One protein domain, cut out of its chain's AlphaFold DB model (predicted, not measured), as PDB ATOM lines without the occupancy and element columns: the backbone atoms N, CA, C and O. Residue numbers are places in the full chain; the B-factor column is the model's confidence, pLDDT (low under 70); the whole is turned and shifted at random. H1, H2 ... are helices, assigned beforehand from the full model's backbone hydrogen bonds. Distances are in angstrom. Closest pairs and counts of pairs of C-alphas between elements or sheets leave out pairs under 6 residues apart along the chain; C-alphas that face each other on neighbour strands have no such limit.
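What this domain is: This is residues 110 to 160 of the 1022 residues of the protein "Period_C domain-containing protein" of Monodelphis domestica (UniProt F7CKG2). One long helix, H2, makes an arm: the latter part of H1 packs steeply across its first half, and the short helix H3 turns off at its far end to make a corner like an L. A wide loop, residues 122 to 134, folds back from the end of H1 to the start of H2, while residues 146 to 160, the end of H2 and H3, stick out free. The printed part has 51 residues with three named helices, in the order H1, H2, H3, and no named strand; its class is all helix. It is loose, with a radius of gyration of the C-alphas of 12.9 A, and spans 36 by 25 by 16 A.

How they stand to each other: H2, residues 135 to 151, is the longest helix. H1, residues 110 to 121, touches H2 with residues 116 to 120 alone, and H2 touches H1 with residues 135 to 142 alone. Their closest C-alphas, those of Lys 120 and Thr 138, are 6.3 A apart. The two run the same way at a steep tilt of 63 degrees. H3, residues 153 to 160, is close to H2 but not clearly touching it; their closest C-alphas, those of Ile 149 and Tyr 156, are 7.7 A apart. The lines of H2 and H3 are about perpendicular, at 79 degrees. H1 and H3 are apart. Every O i to N i+4 pair is within hydrogen-bond range in H1 and H3, and 12 of 13 are in H2.

Where its parts are: H2 measures 24.1 A from C-alpha 135 at (237.866, 263.357, 176.180) to C-alpha 151. H1 begins with C-alpha 110 at (230.127, 251.684, 174.560) and measures 16.6 A. H3 measures 10.5 A and ends with C-alpha 160 at (263.394, 245.896, 180.315).

The domain as a whole: The two C-alphas farthest apart, those of Lys 110 and Leu 158, are 37.5 A apart. The printed part has no cut. The link from H1 to H2 is long, and that from H2 to H3 is tight. The mean pLDDT of the printed part is 72.2, with residues 125 to 133, 151 to 152 and 154 to 160 under 70.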
ATOM      1  N   LYS A 110     229.931 252.259 173.216       85.81
ATOM      2  CA  LYS A 110     230.127 251.684 174.560       85.81
ATOM      3  C   LYS A 110     231.587 251.279 174.791       85.81
ATOM      4  O   LYS A 110     232.123 251.532 175.872       85.81
ATOM      5  N   GLU A 111     232.241 250.715 173.781       81.38
ATOM      6  CA  GLU A 111     233.658 250.330 173.816       81.38
ATOM      7  C   GLU A 111     234.600 251.538 173.812       81.38
ATOM      8  O   GLU A 111     235.496 251.600 174.649       81.38
ATOM      9  N   LEU A 112     234.344 252.556 172.987       80.00
ATOM     10  CA  LEU A 112     235.086 253.822 173.002       80.00
ATOM     11  C   LEU A 112     235.010 254.503 174.381       80.00
ATOM     12  O   LEU A 112     236.011 255.001 174.899       80.00
ATOM     13  N   ILE A 113     233.837 254.475 175.024       80.06
ATOM     14  CA  ILE A 113     233.647 254.990 176.388       80.06
ATOM     15  C   ILE A 113     234.362 254.111 177.433       80.06
ATOM     16  O   ILE A 113     234.865 254.648 178.423       80.06
ATOM     17  N   LYS A 114     234.442 252.787 177.236       86.19
ATOM     18  CA  LYS A 114     235.222 251.870 178.091       86.19
ATOM     19  C   LYS A 114     236.722 252.172 177.980       86.19
ATOM     20  O   LYS A 114     237.333 252.506 178.993       86.19
ATOM     21  N   ALA A 115     237.268 252.176 176.765       79.12
ATOM     22  CA  ALA A 115     238.670 252.475 176.484       79.12
ATOM     23  C   ALA A 115     239.075 253.876 176.980       79.12
ATOM     24  O   ALA A 115     240.140 254.046 177.564       79.12
ATOM     25  N   LEU A 116     238.204 254.886 176.854       78.75
ATOM     26  CA  LEU A 116     238.469 256.215 177.413       78.75
ATOM     27  C   LEU A 116     238.479 256.225 178.952       78.75
ATOM     28  O   LEU A 116     239.279 256.944 179.551       78.75
ATOM     29  N   LYS A 117     237.597 255.462 179.617       78.50
ATOM     30  CA  LYS A 117     237.596 255.337 181.088       78.50
ATOM     31  C   LYS A 117     238.881 254.673 181.585       78.50
ATOM     32  O   LYS A 117     239.458 255.154 182.557       78.50
ATOM     33  N   GLU A 118     239.324 253.631 180.891       82.06
ATOM     34  CA  GLU A 118     240.572 252.902 181.123       82.06
ATOM     35  C   GLU A 118     241.793 253.811 180.918       82.06
ATOM     36  O   GLU A 118     242.561 254.043 181.850       82.06
ATOM     37  N   LEU A 119     241.883 254.487 179.769       80.06
ATOM     38  CA  LEU A 119     242.936 255.454 179.450       80.06
ATOM     39  C   LEU A 119     242.997 256.629 180.442       80.06
ATOM     40  O   LEU A 119     244.077 257.058 180.848       80.06
ATOM     41  N   LYS A 120     241.837 257.117 180.906       75.75
ATOM     42  CA  LYS A 120     241.743 258.105 181.994       75.75
ATOM     43  C   LYS A 120     242.274 257.542 183.324       75.75
ATOM     44  O   LYS A 120     242.813 258.295 184.136       75.75
ATOM     45  N   GLY A 121     242.154 256.233 183.543       73.94
ATOM     46  CA  GLY A 121     242.764 255.495 184.651       73.94
ATOM     47  C   GLY A 121     244.293 255.564 184.652       73.94
ATOM     48  O   GLY A 121     244.874 255.737 185.723       73.94
ATOM     49  N   HIS A 122     244.937 255.569 183.482       70.25
ATOM     50  CA  HIS A 122     246.399 255.659 183.343       70.25
ATOM     51  C   HIS A 122     246.972 257.093 183.364       70.25
ATOM     52  O   HIS A 122     248.188 257.266 183.372       70.25
ATOM     53  N   LEU A 123     246.139 258.144 183.430       73.62
ATOM     54  CA  LEU A 123     246.630 259.524 183.584       73.62
ATOM     55  C   LEU A 123     247.314 259.753 184.955       73.62
ATOM     56  O   LEU A 123     246.860 259.194 185.960       73.62
ATOM     57  N   PRO A 124     248.319 260.646 185.059       70.75
ATOM     58  CA  PRO A 124     248.883 261.060 186.347       70.75
ATOM     59  C   PRO A 124     247.824 261.640 187.308       70.75
ATOM     60  O   PRO A 124     246.902 262.320 186.845       70.75
ATOM     61  N   PRO A 125     247.948 261.433 188.637       57.50
ATOM     62  CA  PRO A 125     246.972 261.907 189.630       57.50
ATOM     63  C   PRO A 125     246.778 263.429 189.610       57.50
ATOM     64  O   PRO A 125     245.645 263.902 189.657       57.50
ATOM     65  N   ASP A 126     247.860 264.180 189.410       54.00
ATOM     66  CA  ASP A 126     247.871 265.639 189.234       54.00
ATOM     67  C   ASP A 126     246.895 266.122 188.133       54.00
ATOM     68  O   ASP A 126     246.170 267.103 188.293       54.00
ATOM     69  N   ARG A 127     246.750 265.352 187.044       57.38
ATOM     70  CA  ARG A 127     245.831 265.660 185.929       57.38
ATOM     71  C   ARG A 127     244.409 265.115 186.118       57.38
ATOM     72  O   ARG A 127     243.553 265.365 185.270       57.38
ATOM     73  N   LYS A 128     244.139 264.391 187.210       59.28
ATOM     74  CA  LYS A 128     242.805 263.882 187.584       59.28
ATOM     75  C   LYS A 128     242.072 264.795 188.577       59.28
ATOM     76  O   LYS A 128     240.857 264.679 188.703       59.28
ATOM     77  N   ALA A 129     242.782 265.691 189.267       53.75
ATOM     78  CA  ALA A 129     242.262 266.426 190.424       53.75
ATOM     79  C   ALA A 129     241.371 267.648 190.108       53.75
ATOM     80  O   ALA A 129     240.722 268.169 191.012       53.75
ATOM     81  N   LYS A 130     241.329 268.141 188.858       52.16
ATOM     82  CA  LYS A 130     240.718 269.446 188.529       52.16
ATOM     83  C   LYS A 130     239.635 269.350 187.445       52.16
ATOM     84  O   LYS A 130     239.846 269.697 186.287       52.16
ATOM     85  N   GLY A 131     238.452 268.893 187.860       64.75
ATOM     86  CA  GLY A 131     237.256 268.762 187.019       64.75
ATOM     87  C   GLY A 131     237.217 267.481 186.175       64.75
ATOM     88  O   GLY A 131     238.130 266.659 186.214       64.75
ATOM     89  N   LYS A 132     236.139 267.289 185.401       66.69
ATOM     90  CA  LYS A 132     236.030 266.181 184.433       66.69
ATOM     91  C   LYS A 132     237.044 266.439 183.298       66.69
ATOM     92  O   LYS A 132     236.816 267.379 182.535       66.69
ATOM     93  N   PRO A 133     238.134 265.659 183.141       62.41
ATOM     94  CA  PRO A 133     239.078 265.901 182.057       62.41
ATOM     95  C   PRO A 133     238.378 265.639 180.722       62.41
ATOM     96  O   PRO A 133     237.762 264.588 180.535       62.41
ATOM     97  N   SER A 134     238.462 266.597 179.796       75.44
ATOM     98  CA  SER A 134     237.870 266.451 178.463       75.44
ATOM     99  C   SER A 134     238.386 265.180 177.777       75.44
ATOM    100  O   SER A 134     239.568 264.837 177.887       75.44
ATOM    101  N   MET A 135     237.511 264.500 177.032       77.94
ATOM    102  CA  MET A 135     237.866 263.357 176.180       77.94
ATOM    103  C   MET A 135     239.059 263.709 175.278       77.94
ATOM    104  O   MET A 135     240.059 262.992 175.250       77.94
ATOM    105  N   LEU A 136     239.012 264.890 174.653       80.44
ATOM    106  CA  LEU A 136     240.082 265.418 173.810       80.44
ATOM    107  C   LEU A 136     241.379 265.683 174.594       80.44
ATOM    108  O   LEU A 136     242.463 265.466 174.063       80.44
ATOM    109  N   ALA A 137     241.296 266.123 175.853       77.12
ATOM    110  CA  ALA A 137     242.475 266.347 176.697       77.12
ATOM    111  C   ALA A 137     243.130 265.028 177.144       77.12
ATOM    112  O   ALA A 137     244.357 264.938 177.177       77.12
ATOM    113  N   THR A 138     242.320 264.000 177.421       81.62
ATOM    114  CA  THR A 138     242.773 262.635 177.739       81.62
ATOM    115  C   THR A 138     243.508 262.027 176.543       81.62
ATOM    116  O   THR A 138     244.661 261.620 176.673       81.62
ATOM    117  N   LEU A 139     242.897 262.069 175.352       84.62
ATOM    118  CA  LEU A 139     243.495 261.569 174.110       84.62
ATOM    119  C   LEU A 139     244.752 262.364 173.708       84.62
ATOM    120  O   LEU A 139     245.782 261.770 173.400       84.62
ATOM    121  N   LYS A 140     244.732 263.704 173.805       83.44
ATOM    122  CA  LYS A 140     245.925 264.547 173.573       83.44
ATOM    123  C   LYS A 140     247.029 264.336 174.613       83.44
ATOM    124  O   LYS A 140     248.170 264.700 174.339       83.44
ATOM    125  N   TYR A 141     246.745 263.826 175.812       81.94
ATOM    126  CA  TYR A 141     247.797 263.397 176.740       81.94
ATOM    127  C   TYR A 141     248.359 262.038 176.314       81.94
ATOM    128  O   TYR A 141     249.553 261.948 176.057       81.94
ATOM    129  N   ALA A 142     247.499 261.036 176.121       86.50
ATOM    130  CA  ALA A 142     247.893 259.690 175.711       86.50
ATOM    131  C   ALA A 142     248.742 259.664 174.432       86.50
ATOM    132  O   ALA A 142     249.793 259.034 174.407       86.50
ATOM    133  N   LEU A 143     248.352 260.417 173.398       84.19
ATOM    134  CA  LEU A 143     249.109 260.515 172.146       84.19
ATOM    135  C   LEU A 143     250.499 261.146 172.350       84.19
ATOM    136  O   LEU A 143     251.446 260.770 171.661       84.19
ATOM    137  N   ARG A 144     250.658 262.060 173.319       80.50
ATOM    138  CA  ARG A 144     251.980 262.576 173.718       80.50
ATOM    139  C   ARG A 144     252.775 261.543 174.511       80.50
ATOM    140  O   ARG A 144     253.951 261.386 174.223       80.50
ATOM    141  N   SER A 145     252.152 260.805 175.431       75.12
ATOM    142  CA  SER A 145     252.809 259.712 176.161       75.12
ATOM    143  C   SER A 145     253.293 258.601 175.227       75.12
ATOM    144  O   SER A 145     254.433 258.182 175.346       75.12
ATOM    145  N   ILE A 146     252.484 258.183 174.249       84.25
ATOM    146  CA  ILE A 146     252.867 257.177 173.245       84.25
ATOM    147  C   ILE A 146     254.020 257.698 172.375       84.25
ATOM    148  O   ILE A 146     255.011 256.994 172.196       84.25
ATOM    149  N   LYS A 147     253.955 258.954 171.900       81.81
ATOM    150  CA  LYS A 147     255.078 259.577 171.176       81.81
ATOM    151  C   LYS A 147     256.343 259.700 172.034       81.81
ATOM    152  O   LYS A 147     257.428 259.523 171.504       81.81
ATOM    153  N   GLN A 148     256.220 259.963 173.336       77.50
ATOM    154  CA  GLN A 148     257.349 260.047 174.266       77.50
ATOM    155  C   GLN A 148     257.951 258.670 174.584       77.50
ATOM    156  O   GLN A 148     259.166 258.556 174.669       77.50
ATOM    157  N   ILE A 149     257.129 257.628 174.731       77.88
ATOM    158  CA  ILE A 149     257.600 256.248 174.913       77.88
ATOM    159  C   ILE A 149     258.324 255.779 173.649       77.88
ATOM    160  O   ILE A 149     259.434 255.279 173.763       77.88
ATOM    161  N   LYS A 150     257.769 256.037 172.456       73.25
ATOM    162  CA  LYS A 150     258.412 255.703 171.173       73.25
ATOM    163  C   LYS A 150     259.677 256.530 170.882       73.25
ATOM    164  O   LYS A 150     260.625 256.021 170.304       73.25
ATOM    165  N   ALA A 151     259.731 257.794 171.303       64.50
ATOM    166  CA  ALA A 151     260.954 258.605 171.212       64.50
ATOM    167  C   ALA A 151     262.049 258.170 172.207       64.50
ATOM    168  O   ALA A 151     263.214 258.506 172.016       64.50
ATOM    169  N   ASN A 152     261.674 257.417 173.245       60.59
ATOM    170  CA  ASN A 152     262.559 256.885 174.278       60.59
ATOM    171  C   ASN A 152     262.585 255.339 174.247       60.59
ATOM    172  O   ASN A 152     262.835 254.716 175.281       60.59
ATOM    173  N   GLU A 153     262.279 254.715 173.103       74.19
ATOM    174  CA  GLU A 153     262.045 253.267 173.006       74.19
ATOM    175  C   GLU A 153     263.293 252.484 173.438       74.19
ATOM    176  O   GLU A 153     263.203 251.659 174.343       74.19
ATOM    177  N   ASP A 154     264.470 252.871 172.935       57.34
ATOM    178  CA  ASP A 154     265.781 252.326 173.318       57.34
ATOM    179  C   ASP A 154     266.055 252.400 174.833       57.34
ATOM    180  O   ASP A 154     266.643 251.490 175.416       57.34
ATOM    181  N   TYR A 155     265.625 253.482 175.497       63.91
ATOM    182  CA  TYR A 155     265.838 253.680 176.936       63.91
ATOM    183  C   TYR A 155     264.983 252.711 177.757       63.91
ATOM    184  O   TYR A 155     265.492 252.056 178.666       63.91
ATOM    185  N   TYR A 156     263.698 252.577 177.419       63.53
ATOM    186  CA  TYR A 156     262.823 251.625 178.100       63.53
ATOM    187  C   TYR A 156     263.170 250.177 177.746       63.53
ATOM    188  O   TYR A 156     263.176 249.331 178.632       63.53
ATOM    189  N   GLN A 157     263.533 249.889 176.495       63.94
ATOM    190  CA  GLN A 157     263.966 248.560 176.072       63.94
ATOM    191  C   GLN A 157     265.248 248.132 176.803       63.94
ATOM    192  O   GLN A 157     265.333 246.986 177.243       63.94
ATOM    193  N   LEU A 158     266.192 249.050 177.047       60.06
ATOM    194  CA  LEU A 158     267.370 248.785 177.879       60.06
ATOM    195  C   LEU A 158     266.997 248.471 179.341       60.06
ATOM    196  O   LEU A 158     267.509 247.493 179.882       60.06
ATOM    197  N   LEU A 159     266.075 249.228 179.957       56.22
ATOM    198  CA  LEU A 159     265.573 248.930 181.312       56.22
ATOM    199  C   LEU A 159     264.838 247.577 181.394       56.22
ATOM    200  O   LEU A 159     264.970 246.875 182.393       56.22
ATOM    201  N   MET A 160     264.088 247.191 180.359       51.09
ATOM    202  CA  MET A 160     263.394 245.896 180.315       51.09
ATOM    203  C   MET A 160     264.348 244.723 180.017       51.09
ATOM    204  O   MET A 160     264.083 243.598 180.426       51.09
TER     205      MET A 160